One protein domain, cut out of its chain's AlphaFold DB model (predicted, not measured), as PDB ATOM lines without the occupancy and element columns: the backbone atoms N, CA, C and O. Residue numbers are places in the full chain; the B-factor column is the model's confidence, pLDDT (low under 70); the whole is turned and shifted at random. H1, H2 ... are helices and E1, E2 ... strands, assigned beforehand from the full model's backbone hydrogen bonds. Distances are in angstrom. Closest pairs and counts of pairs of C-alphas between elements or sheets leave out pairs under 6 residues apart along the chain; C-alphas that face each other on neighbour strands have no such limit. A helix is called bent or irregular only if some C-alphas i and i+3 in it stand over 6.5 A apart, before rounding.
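This is residues 3 to 89 of the 94 residues of an uncharacterized protein of Desulfobacca acetoxidans (UniProt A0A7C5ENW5). A small sheet of three strands, E1, E3 and E2, has the one helix H1 lying along one face, and a second small sheet, E4, E5 and E6, sits toward the opposite end from the tip of the long hairpin E2 and E3. That tip, residues 35 to 37, makes one far end of the flat whole, and the long link between E3 and E4 makes a wide loop outside the second sheet. The printed part has 87 residues, with one named helix and six named strands in the order E1, H1, E2, E3, E4, E5, E6; the class is mixed, helices and strands. The sheets run E1, E3, E2 and E4, E5, E6 from edge to edge, both antiparallel throughout. The whole is compact, with a radius of gyration of the C-alphas of 13.6 A and spans of 39 by 33 by 16 A.

E1 is residues 3 to 6, 10.3 A from first to last C-alpha, and begins at C-alpha 3 (35.502, 35.541, -9.027). H1 follows directly, residues 7 to 19, 18.9 A long; it is only just irregular, with C-alphas 8 and 11 lying 6.6 A apart. E2, residues 24 to 34, is 28.4 A long and ends at C-alpha 34 (31.007, 16.735, -0.692). E3, residues 38 to 47, is 28.8 A long. After residues 48 to 65 comes E4, residues 66 to 69, 10.1 A long. E5 is residues 75 to 78, 9.6 A long. E6 is residues 84 to 88, 11.2 A long, and ends at C-alpha 88 (25.000, 44.698, -3.549).

E1 is an edge strand and the antiparallel neighbour of the inner strand E3, at 156 degrees between directions; N 5 and O 43 are 3.0 A apart, within hydrogen-bond range. E1, H1 and E2 form a split strand-helix-strand unit, two strands that run the same way with a helix between them along the chain and E3 between them in the sheet; its crossover is right-handed. H1 is on this sheet at a height over the sheet of 9.5 A; H1 and the sheet E1, E3, E2 are two layers, a helix on one face of a sheet. It lies over E3 and only just over E1, where 3 of its 13 C-alphas fall, and runs along the strands, at 8 degrees to E3 on the local plane. The closest C-alphas of H1 and E3, those of Ala 7 and Glu 41, are 5.3 A apart. In H1, 7 of 9 O i to N i+4 pairs are within hydrogen-bond range. E2 and E3 are a hairpin, antiparallel at 158 degrees, with N 32 and O 40 at 2.8 A. E4, E5 and E6 are a meander, each strand the antiparallel neighbour of the one before; N 68 and O 76 are 2.8 A apart, and N 77 and O 86 are 2.9 A apart. Between the sheets, the closest C-alphas of E1 and E6, those of Val 5 and Leu 84, are 6.1 A apart. H1 and E6 are near each other, with 5 pairs of C-alphas within 10 A. E2 and E5 are apart, and so are E3 and E6.

The two C-alphas farthest apart, those of Gly 36 and Pro 71, are 40.5 A apart. The printed part has no cut. The link from E3 to E4 is long, 18 residues, and in it residues 51 to 52 pair antiparallel with residues 67 to 68 of E4; the other links are tight. The mean pLDDT of the printed part is 84.5, and residue 37 and residues 60 to 63 are under 70.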
ATOM      1  N   LEU A   3      36.618  35.966  -9.859       89.94
ATOM      2  CA  LEU A   3      35.502  35.541  -9.027       89.94
ATOM      3  C   LEU A   3      35.341  34.022  -9.098       89.94
ATOM      4  O   LEU A   3      35.368  33.464 -10.192       89.94
ATOM      5  N   PHE A   4      35.138  33.367  -7.964       89.62
ATOM      6  CA  PHE A   4      34.796  31.953  -7.881       89.62
ATOM      7  C   PHE A   4      33.352  31.798  -7.418       89.62
ATOM      8  O   PHE A   4      32.937  32.405  -6.431       89.62
ATOM      9  N   VAL A   5      32.590  30.998  -8.158       89.00
ATOM     10  CA  VAL A   5      31.168  30.753  -7.903       89.00
ATOM     11  C   VAL A   5      30.851  29.276  -8.037       89.00
ATOM     12  O   VAL A   5      31.427  28.571  -8.871       89.00
ATOM     13  N   SER A   6      29.907  28.812  -7.223       87.56
ATOM     14  CA  SER A   6      29.328  27.483  -7.383       87.56
ATOM     15  C   SER A   6      28.523  27.411  -8.685       87.56
ATOM     16  O   SER A   6      28.079  28.433  -9.214       87.56
ATOM     17  N   ALA A   7      28.282  26.204  -9.195       83.56
ATOM     18  CA  ALA A   7      27.391  25.991 -10.334       83.56
ATOM     19  C   ALA A   7      26.011  26.643 -10.133       83.56
ATOM     20  O   ALA A   7      25.482  27.251 -11.062       83.56
ATOM     21  N   SER A   8      25.462  26.577  -8.918       81.56
ATOM     22  CA  SER A   8      24.151  27.137  -8.583       81.56
ATOM     23  C   SER A   8      24.108  28.664  -8.678       81.56
ATOM     24  O   SER A   8      23.145  29.203  -9.214       81.56
ATOM     25  N   ASP A   9      25.162  29.351  -8.232       81.56
ATOM     26  CA  ASP A   9      25.232  30.823  -8.234       81.56
ATOM     27  C   ASP A   9      25.765  31.386  -9.560       81.56
ATOM     28  O   ASP A   9      25.522  32.539  -9.919       81.56
ATOM     29  N   SER A  10      26.494  30.563 -10.321       85.62
ATOM     30  CA  SER A  10      27.158  30.980 -11.555       85.62
ATOM     31  C   SER A  10      26.195  31.546 -12.594       85.62
ATOM     32  O   SER A  10      26.501  32.556 -13.226       85.62
ATOM     33  N   GLN A  11      25.009  30.947 -12.730       86.19
ATOM     34  CA  GLN A  11      24.025  31.348 -13.727       86.19
ATOM     35  C   GLN A  11      23.520  32.775 -13.483       86.19
ATOM     36  O   GLN A  11      23.384  33.538 -14.439       86.19
ATOM     37  N   GLU A  12      23.289  33.145 -12.219       87.00
ATOM     38  CA  GLU A  12      22.847  34.491 -11.848       87.00
ATOM     39  C   GLU A  12      23.938  35.523 -12.151       87.00
ATOM     40  O   GLU A  12      23.661  36.577 -12.724       87.00
ATOM     41  N   ILE A  13      25.196  35.198 -11.849       88.81
ATOM     42  CA  ILE A  13      26.322  36.090 -12.135       88.81
ATOM     43  C   ILE A  13      26.571  36.232 -13.641       88.81
ATOM     44  O   ILE A  13      26.871  37.330 -14.107       88.81
ATOM     45  N   PHE A  14      26.431  35.163 -14.425       88.75
ATOM     46  CA  PHE A  14      26.562  35.239 -15.880       88.75
ATOM     47  C   PHE A  14      25.482  36.107 -16.510       88.75
ATOM     48  O   PHE A  14      25.791  36.947 -17.360       88.75
ATOM     49  N   ASP A  15      24.234  35.933 -16.078       90.00
ATOM     50  CA  ASP A  15      23.124  36.749 -16.557       90.00
ATOM     51  C   ASP A  15      23.341  38.217 -16.174       90.00
ATOM     52  O   ASP A  15      23.278  39.093 -17.031       90.00
ATOM     53  N   LEU A  16      23.752  38.474 -14.927       89.31
ATOM     54  CA  LEU A  16      24.110  39.802 -14.440       89.31
ATOM     55  C   LEU A  16      25.193  40.464 -15.300       89.31
ATOM     56  O   LEU A  16      25.002  41.578 -15.782       89.31
ATOM     57  N   LEU A  17      26.331  39.800 -15.510       90.12
ATOM     58  CA  LEU A  17      27.435  40.355 -16.296       90.12
ATOM     59  C   LEU A  17      27.027  40.584 -17.759       90.12
ATOM     60  O   LEU A  17      27.396  41.603 -18.342       90.12
ATOM     61  N   THR A  18      26.229  39.678 -18.330       90.88
ATOM     62  CA  THR A  18      25.717  39.786 -19.703       90.88
ATOM     63  C   THR A  18      24.745  40.954 -19.855       90.88
ATOM     64  O   THR A  18      24.902  41.759 -20.771       90.88
ATOM     65  N   GLN A  19      23.776  41.089 -18.944       89.94
ATOM     66  CA  GLN A  19      22.812  42.195 -18.922       89.94
ATOM     67  C   GLN A  19      23.507  43.553 -18.801       89.94
ATOM     68  O   GLN A  19      23.096  44.532 -19.417       89.94
ATOM     69  N   GLU A  20      24.584  43.600 -18.025       87.06
ATOM     70  CA  GLU A  20      25.388  44.799 -17.814       87.06
ATOM     71  C   GLU A  20      26.336  45.106 -18.985       87.06
ATOM     72  O   GLU A  20      27.007  46.138 -18.974       87.06
ATOM     73  N   GLY A  21      26.418  44.223 -19.988       88.56
ATOM     74  CA  GLY A  21      27.333  44.360 -21.122       88.56
ATOM     75  C   GLY A  21      28.805  44.219 -20.732       88.56
ATOM     76  O   GLY A  21      29.684  44.754 -21.409       88.56
ATOM     77  N   VAL A  22      29.093  43.535 -19.624       89.88
ATOM     78  CA  VAL A  22      30.451  43.335 -19.121       89.88
ATOM     79  C   VAL A  22      31.079  42.158 -19.844       89.88
ATOM     80  O   VAL A  22      30.584  41.038 -19.782       89.88
ATOM     81  N   THR A  23      32.227  42.381 -20.478       90.00
ATOM     82  CA  THR A  23      33.016  41.284 -21.040       90.00
ATOM     83  C   THR A  23      33.644  40.462 -19.918       90.00
ATOM     84  O   THR A  23      34.419  40.983 -19.106       90.00
ATOM     85  N   TYR A  24      33.350  39.165 -19.910       90.38
ATOM     86  CA  TYR A  24      33.931  38.207 -18.979       90.38
ATOM     87  C   TYR A  24      34.378  36.927 -19.690       90.38
ATOM     88  O   TYR A  24      33.917  36.587 -20.779       90.38
ATOM     89  N   GLN A  25      35.304  36.218 -19.058       91.44
ATOM     90  CA  GLN A  25      35.724  34.873 -19.410       91.44
ATOM     91  C   GLN A  25      35.292  33.935 -18.292       91.44
ATOM     92  O   GLN A  25      35.476  34.246 -17.117       91.44
ATOM     93  N   GLN A  26      34.737  32.784 -18.657       89.56
ATOM     94  CA  GLN A  26      34.383  31.731 -17.713       89.56
ATOM     95  C   GLN A  26      35.267  30.511 -17.939       89.56
ATOM     96  O   GLN A  26      35.547  30.128 -19.079       89.56
ATOM     97  N   ARG A  27      35.692  29.877 -16.851       90.00
ATOM     98  CA  ARG A  27      36.456  28.635 -16.881       90.00
ATOM     99  C   ARG A  27      35.997  27.731 -15.749       90.00
ATOM    100  O   ARG A  27      35.822  28.189 -14.629       90.00
ATOM    101  N   LEU A  28      35.853  26.437 -16.019       88.50
ATOM    102  CA  LEU A  28      35.700  25.448 -14.953       88.50
ATOM    103  C   LEU A  28      37.007  25.397 -14.147       88.50
ATOM    104  O   LEU A  28      38.050  25.031 -14.693       88.50
ATOM    105  N   SER A  29      36.957  25.819 -12.884       86.69
ATOM    106  CA  SER A  29      38.124  25.840 -11.995       86.69
ATOM    107  C   SER A  29      38.350  24.469 -11.361       86.69
ATOM    108  O   SER A  29      39.481  24.003 -11.243       86.69
ATOM    109  N   GLY A  30      37.259  23.780 -11.030       85.56
ATOM    110  CA  GLY A  30      37.299  22.425 -10.505       85.56
ATOM    111  C   GLY A  30      35.918  21.931 -10.108       85.56
ATOM    112  O   GLY A  30      34.905  22.572 -10.385       85.56
ATOM    113  N   SER A  31      35.888  20.787  -9.440       82.69
ATOM    114  CA  SER A  31      34.690  20.257  -8.803       82.69
ATOM    115  C   SER A  31      34.999  19.915  -7.353       82.69
ATOM    116  O   SER A  31      36.013  19.287  -7.043       82.69
ATOM    117  N   VAL A  32      34.132  20.363  -6.452       82.12
ATOM    118  CA  VAL A  32      34.202  20.029  -5.034       82.12
ATOM    119  C   VAL A  32      33.290  18.837  -4.808       82.12
ATOM    120  O   VAL A  32      32.119  18.843  -5.189       82.12
ATOM    121  N   ARG A  33      33.844  17.775  -4.226       80.38
ATOM    122  CA  ARG A  33      33.093  16.575  -3.865       80.38
ATOM    123  C   ARG A  33      32.765  16.631  -2.382       80.38
ATOM    124  O   ARG A  33      33.649  16.435  -1.554       80.38
ATOM    125  N   GLU A  34      31.496  16.836  -2.061       76.69
ATOM    126  CA  GLU A  34      31.007  16.735  -0.692       76.69
ATOM    127  C   GLU A  34      30.630  15.291  -0.368       76.69
ATOM    128  O   GLU A  34      29.898  14.610  -1.096       76.69
ATOM    129  N   LEU A  35      31.153  14.799   0.754       70.94
ATOM    130  CA  LEU A  35      30.834  13.478   1.276       70.94
ATOM    131  C   LEU A  35      29.368  13.446   1.732       70.94
ATOM    132  O   LEU A  35      29.039  13.924   2.811       70.94
ATOM    133  N   GLY A  36      28.498  12.854   0.908       70.38
ATOM    134  CA  GLY A  36      27.097  12.567   1.242       70.38
ATOM    135  C   GLY A  36      26.051  13.284   0.385       70.38
ATOM    136  O   GLY A  36      24.925  12.801   0.315       70.38
ATOM    137  N   THR A  37      26.424  14.360  -0.316       68.31
ATOM    138  CA  THR A  37      25.457  15.238  -1.014       68.31
ATOM    139  C   THR A  37      25.684  15.303  -2.529       68.31
ATOM    140  O   THR A  37      24.744  15.546  -3.280       68.31
ATOM    141  N   GLY A  38      26.900  15.009  -3.005       73.31
ATOM    142  CA  GLY A  38      27.238  15.003  -4.432       73.31
ATOM    143  C   GLY A  38      28.539  15.744  -4.733       73.31
ATOM    144  O   GLY A  38      29.323  16.052  -3.839       73.31
ATOM    145  N   SER A  39      28.795  15.998  -6.013       79.69
ATOM    146  CA  SER A  39      29.866  16.891  -6.459       79.69
ATOM    147  C   SER A  39      29.254  18.104  -7.133       79.69
ATOM    148  O   SER A  39      28.394  17.930  -7.996       79.69
ATOM    149  N   TYR A  40      29.720  19.298  -6.784       81.81
ATOM    150  CA  TYR A  40      29.348  20.529  -7.469       81.81
ATOM    151  C   TYR A  40      30.559  21.137  -8.168       81.81
ATOM    152  O   TYR A  40      31.705  20.990  -7.740       81.81
ATOM    153  N   GLU A  41      30.302  21.781  -9.297       87.75
ATOM    154  CA  GLU A  41      31.322  22.457 -10.089       87.75
ATOM    155  C   GLU A  41      31.561  23.867  -9.542       87.75
ATOM    156  O   GLU A  41      30.629  24.545  -9.103       87.75
ATOM    157  N   ILE A  42      32.820  24.296  -9.570       89.19
ATOM    158  CA  ILE A  42      33.240  25.663  -9.272       89.19
ATOM    159  C   ILE A  42      33.701  26.305 -10.569       89.19
ATOM    160  O   ILE A  42      34.645  25.835 -11.217       89.19
ATOM    161  N   TYR A  43      33.069  27.416 -10.917       90.56
ATOM    162  CA  TYR A  43      33.449  28.222 -12.060       90.56
ATOM    163  C   TYR A  43      34.269  29.419 -11.603       90.56
ATOM    164  O   TYR A  43      33.949  30.103 -10.634       90.56
ATOM    165  N   GLU A  44      35.343  29.667 -12.335       92.06
ATOM    166  CA  GLU A  44      36.136  30.875 -12.253       92.06
ATOM    167  C   GLU A  44      35.658  31.844 -13.334       92.06
ATOM    168  O   GLU A  44      35.624  31.513 -14.523       92.06
ATOM    169  N   ILE A  45      35.315  33.054 -12.914       91.62
ATOM    170  CA  ILE A  45      34.869  34.147 -13.765       91.62
ATOM    171  C   ILE A  45      35.913  35.252 -13.698       91.62
ATOM    172  O   ILE A  45      36.192  35.820 -12.641       91.62
ATOM    173  N   GLN A  46      36.487  35.586 -14.846       91.88
ATOM    174  CA  GLN A  46      37.386  36.720 -14.990       91.88
ATOM    175  C   GLN A  46      36.677  37.815 -15.773       91.88
ATOM    176  O   GLN A  46      36.372  37.640 -16.947       91.88
ATOM    177  N   ALA A  47      36.420  38.951 -15.135       90.12
ATOM    178  CA  ALA A  47      35.771  40.088 -15.779       90.12
ATOM    179  C   ALA A  47      36.636  41.340 -15.670       90.12
ATOM    180  O   ALA A  47      37.339  41.555 -14.671       90.12
ATOM    181  N   ASN A  48      36.552  42.200 -16.684       88.06
ATOM    182  CA  ASN A  48      37.234  43.489 -16.673       88.06
ATOM    183  C   ASN A  48      36.399  44.540 -15.928       88.06
ATOM    184  O   ASN A  48      35.845  45.456 -16.530       88.06
ATOM    185  N   LEU A  49      36.277  44.364 -14.613       89.62
ATOM    186  CA  LEU A  49      35.598  45.308 -13.730       89.62
ATOM    187  C   LEU A  49      36.608  46.077 -12.875       89.62
ATOM    188  O   LEU A  49      37.539  45.452 -12.346       89.62
ATOM    189  N   PRO A  50      36.425  47.401 -12.717       89.50
ATOM    190  CA  PRO A  50      37.261  48.204 -11.844       89.50
ATOM    191  C   PRO A  50      36.999  47.840 -10.382       89.50
ATOM    192  O   PRO A  50      35.852  47.796  -9.927       89.50
ATOM    193  N   GLU A  51      38.082  47.607  -9.648       90.06
ATOM    194  CA  GLU A  51      38.035  47.539  -8.192       90.06
ATOM    195  C   GLU A  51      37.795  48.949  -7.645       90.06
ATOM    196  O   GLU A  51      38.407  49.924  -8.088       90.06
ATOM    197  N   VAL A  52      36.865  49.064  -6.708       88.88
ATOM    198  CA  VAL A  52      36.525  50.312  -6.035       88.88
ATOM    199  C   VAL A  52      36.713  50.146  -4.540       88.88
ATOM    200  O   VAL A  52      36.693  49.038  -4.005       88.88
ATOM    201  N   LYS A  53      36.875  51.270  -3.841       85.94
ATOM    202  CA  LYS A  53      36.907  51.251  -2.383       85.94
ATOM    203  C   LYS A  53      35.605  50.644  -1.862       85.94
ATOM    204  O   LYS A  53      34.527  51.089  -2.257       85.94
ATOM    205  N   VAL A  54      35.728  49.666  -0.969       84.06
ATOM    206  CA  VAL A  54      34.580  49.053  -0.302       84.06
ATOM    207  C   VAL A  54      33.809  50.145   0.441       84.06
ATOM    208  O   VAL A  54      34.403  50.854   1.265       84.06
ATOM    209  N   PRO A  55      32.516  50.326   0.139       79.25
ATOM    210  CA  PRO A  55      31.696  51.278   0.865       79.25
ATOM    211  C   PRO A  55      31.588  50.877   2.346       79.25
ATOM    212  O   PRO A  55      31.501  49.684   2.641       79.25
ATOM    213  N   PRO A  56      31.609  51.837   3.288       77.56
ATOM    214  CA  PRO A  56      31.639  51.549   4.722       77.56
ATOM    215  C   PRO A  56      30.429  50.739   5.203       77.56
ATOM    216  O   PRO A  56      30.550  50.028   6.193       77.56
ATOM    217  N   GLU A  57      29.290  50.786   4.502       76.88
ATOM    218  CA  GLU A  57      28.126  49.948   4.816       76.88
ATOM    219  C   GLU A  57      28.334  48.449   4.526       76.88
ATOM    220  O   GLU A  57      27.570  47.620   5.017       76.88
ATOM    221  N   PHE A  58      29.353  48.104   3.733       75.19
ATOM    222  CA  PHE A  58      29.727  46.730   3.386       75.19
ATOM    223  C   PHE A  58      31.067  46.310   3.994       75.19
ATOM    224  O   PHE A  58      31.511  45.184   3.776       75.19
ATOM    225  N   VAL A  59      31.716  47.196   4.754       71.75
ATOM    226  CA  VAL A  59      32.866  46.837   5.583       71.75
ATOM    227  C   VAL A  59      32.326  46.061   6.782       71.75
ATOM    228  O   VAL A  59      31.975  46.634   7.813       71.75
ATOM    229  N   SER A  60      32.201  44.745   6.632       60.41
ATOM    230  CA  SER A  60      31.921  43.859   7.760       60.41
ATOM    231  C   SER A  60      33.135  43.842   8.694       60.41
ATOM    232  O   SER A  60      34.272  43.770   8.236       60.41
ATOM    233  N   SER A  61      32.909  43.883  10.010       54.38
ATOM    234  CA  SER A  61      33.971  43.900  11.035       54.38
ATOM    235  C   SER A  61      34.908  42.680  11.034       54.38
ATOM    236  O   SER A  61      35.860  42.676  11.807       54.38
ATOM    237  N   GLU A  62      34.658  41.666  10.203       50.38
ATOM    238  CA  GLU A  62      35.363  40.378  10.237       50.38
ATOM    239  C   GLU A  62      36.213  40.057   8.995       50.38
ATOM    240  O   GLU A  62      36.883  39.029   8.991       50.38
ATOM    241  N   GLY A  63      36.284  40.917   7.970       59.41
ATOM    242  CA  GLY A  63      37.165  40.619   6.836       59.41
ATOM    243  C   GLY A  63      37.325  41.729   5.807       59.41
ATOM    244  O   GLY A  63      36.375  42.439   5.473       59.41
ATOM    245  N   ASP A  64      38.543  41.850   5.277       76.94
ATOM    246  CA  ASP A  64      38.835  42.638   4.084       76.94
ATOM    247  C   ASP A  64      38.092  42.031   2.882       76.94
ATOM    248  O   ASP A  64      38.512  41.041   2.289       76.94
ATOM    249  N   VAL A  65      36.958  42.617   2.513       86.50
ATOM    250  CA  VAL A  65      36.290  42.306   1.244       86.50
ATOM    251  C   VAL A  65      36.854  43.183   0.127       86.50
ATOM    252  O   VAL A  65      37.438  44.240   0.364       86.50
ATOM    253  N   ARG A  66      36.668  42.765  -1.121       88.25
ATOM    254  CA  ARG A  66      36.946  43.559  -2.319       88.25
ATOM    255  C   ARG A  66      35.641  43.895  -3.013       88.25
ATOM    256  O   ARG A  66      34.753  43.055  -3.114       88.25
ATOM    257  N   ALA A  67      35.523  45.129  -3.489       89.88
ATOM    258  CA  ALA A  67      34.342  45.601  -4.197       89.88
ATOM    259  C   ALA A  67      34.689  45.899  -5.654       89.88
ATOM    260  O   ALA A  67      35.615  46.652  -5.942       89.88
ATOM    261  N   PHE A  68      33.904  45.358  -6.580       91.31
ATOM    262  CA  PHE A  68      34.035  45.620  -8.010       91.31
ATOM    263  C   PHE A  68      32.776  46.295  -8.524       91.31
ATOM    264  O   PHE A  68      31.667  45.814  -8.291       91.31
ATOM    265  N   ARG A  69      32.936  47.419  -9.224       90.19
ATOM    266  CA  ARG A  69      31.797  48.209  -9.692       90.19
ATOM    267  C   ARG A  69      31.340  47.771 -11.074       90.19
ATOM    268  O   ARG A  69      32.109  47.819 -12.028       90.19
ATOM    269  N   LEU A  70      30.064  47.415 -11.168       90.75
ATOM    270  CA  LEU A  70      29.362  47.136 -12.413       90.75
ATOM    271  C   LEU A  70      28.935  48.437 -13.121       90.75
ATOM    272  O   LEU A  70      28.752  49.464 -12.457       90.75
ATOM    273  N   PRO A  71      28.733  48.408 -14.452       87.38
ATOM    274  CA  PRO A  71      28.262  49.551 -15.241       87.38
ATOM    275  C   PRO A  71      26.976  50.219 -14.725       87.38
ATOM    276  O   PRO A  71      26.898  51.445 -14.712       87.38
ATOM    277  N   SER A  72      26.004  49.453 -14.219       85.88
ATOM    278  CA  SER A  72      24.777  49.971 -13.576       85.88
ATOM    279  C   SER A  72      25.022  50.696 -12.255       85.88
ATOM    280  O   SER A  72      24.111  51.312 -11.705       85.88
ATOM    281  N   GLY A  73      26.231  50.602 -11.705       84.50
ATOM    282  CA  GLY A  73      26.567  51.076 -10.370       84.50
ATOM    283  C   GLY A  73      26.447  50.008  -9.287       84.50
ATOM    284  O   GLY A  73      26.929  50.256  -8.187       84.50
ATOM    285  N   ARG A  74      25.888  48.825  -9.581       88.56
ATOM    286  CA  ARG A  74      25.917  47.667  -8.671       88.56
ATOM    287  C   ARG A  74      27.354  47.295  -8.285       88.56
ATOM    288  O   ARG A  74      28.300  47.587  -9.013       88.56
ATOM    289  N   LEU A  75      27.516  46.648  -7.139       89.31
ATOM    290  CA  LEU A  75      28.802  46.215  -6.608       89.31
ATOM    291  C   LEU A  75      28.808  44.699  -6.444       89.31
ATOM    292  O   LEU A  75      27.914  44.135  -5.820       89.31
ATOM    293  N   ILE A  76      29.832  44.049  -6.982       89.94
ATOM    294  CA  ILE A  76      30.149  42.658  -6.663       89.94
ATOM    295  C   ILE A  76      31.135  42.691  -5.503       89.94
ATOM    296  O   ILE A  76      32.205  43.289  -5.625       89.94
ATOM    297  N   LEU A  77      30.754  42.083  -4.383       89.56
ATOM    298  CA  LEU A  77      31.599  41.936  -3.208       89.56
ATOM    299  C   LEU A  77      32.176  40.526  -3.192       89.56
ATOM    300  O   LEU A  77      31.444  39.543  -3.336       89.56
ATOM    301  N   THR A  78      33.489  40.446  -3.024       89.75
ATOM    302  CA  THR A  78      34.219  39.186  -2.895       89.75
ATOM    303  C   THR A  78      35.082  39.208  -1.652       89.75
ATOM    304  O   THR A  78      35.478  40.278  -1.193       89.75
ATOM    305  N   ASP A  79      35.451  38.043  -1.148       88.12
ATOM    306  CA  ASP A  79      36.504  37.947  -0.139       88.12
ATOM    307  C   ASP A  79      37.912  38.195  -0.745       88.12
ATOM    308  O   ASP A  79      38.084  38.533  -1.931       88.12
ATOM    309  N   LEU A  80      38.952  38.034   0.081       85.94
ATOM    310  CA  LEU A  80      40.352  38.100  -0.348       85.94
ATOM    311  C   LEU A  80      40.791  36.925  -1.228       85.94
ATOM    312  O   LEU A  80      41.828  37.031  -1.877       85.94
ATOM    313  N   GLU A  81      40.047  35.833  -1.302       85.25
ATOM    314  CA  GLU A  81      40.356  34.700  -2.177       85.25
ATOM    315  C   GLU A  81      39.651  34.827  -3.540       85.25
ATOM    316  O   GLU A  81      40.057  34.197  -4.517       85.25
ATOM    317  N   GLY A  82      38.682  35.740  -3.647       85.69
ATOM    318  CA  GLY A  82      37.864  35.979  -4.828       85.69
ATOM    319  C   GLY A  82      36.571  35.167  -4.834       85.69
ATOM    320  O   GLY A  82      35.952  35.055  -5.887       85.69
ATOM    321  N   ASN A  83      36.146  34.585  -3.715       87.56
ATOM    322  CA  ASN A  83      34.841  33.936  -3.631       87.56
ATOM    323  C   ASN A  83      33.737  34.993  -3.593       87.56
ATOM    324  O   ASN A  83      33.913  36.075  -3.025       87.56
ATOM    325  N   LEU A  84      32.604  34.694  -4.229       87.06
ATOM    326  CA  LEU A  84      31.438  35.571  -4.185       87.06
ATOM    327  C   LEU A  84      30.891  35.641  -2.757       87.06
ATOM    328  O   LEU A  84      30.366  34.654  -2.255       87.06
ATOM    329  N   GLU A  85      30.939  36.827  -2.154       86.94
ATOM    330  CA  GLU A  85      30.252  37.086  -0.885       86.94
ATOM    331  C   GLU A  85      28.802  37.484  -1.162       86.94
ATOM    332  O   GLU A  85      27.860  36.884  -0.649       86.94
ATOM    333  N   ARG A  86      28.605  38.514  -1.998       86.31
ATOM    334  CA  ARG A  86      27.275  38.981  -2.417       86.31
ATOM    335  C   ARG A  86      27.344  40.001  -3.547       86.31
ATOM    336  O   ARG A  86      28.338  40.702  -3.721       86.31
ATOM    337  N   VAL A  87      26.222  40.188  -4.236       86.81
ATOM    338  CA  VAL A  87      25.992  41.352  -5.102       86.81
ATOM    339  C   VAL A  87      25.162  42.375  -4.333       86.81
ATOM    340  O   VAL A  87      24.090  42.068  -3.811       86.81
ATOM    341  N   ALA A  88      25.663  43.601  -4.231       83.69
ATOM    342  CA  ALA A  88      25.000  44.698  -3.549       83.69
ATOM    343  C   ALA A  88      24.622  45.805  -4.535       83.69
ATOM    344  O   ALA A  88      25.356  46.128  -5.469       83.69
ATOM    345  N   MET A  89      23.474  46.433  -4.309       78.50
ATOM    346  CA  MET A  89      23.173  47.725  -4.918       78.50
ATOM    347  C   MET A  89      23.734  48.798  -3.983       78.50
ATOM    348  O   MET A  89      23.462  48.713  -2.782       78.50
TER     349      MET A  89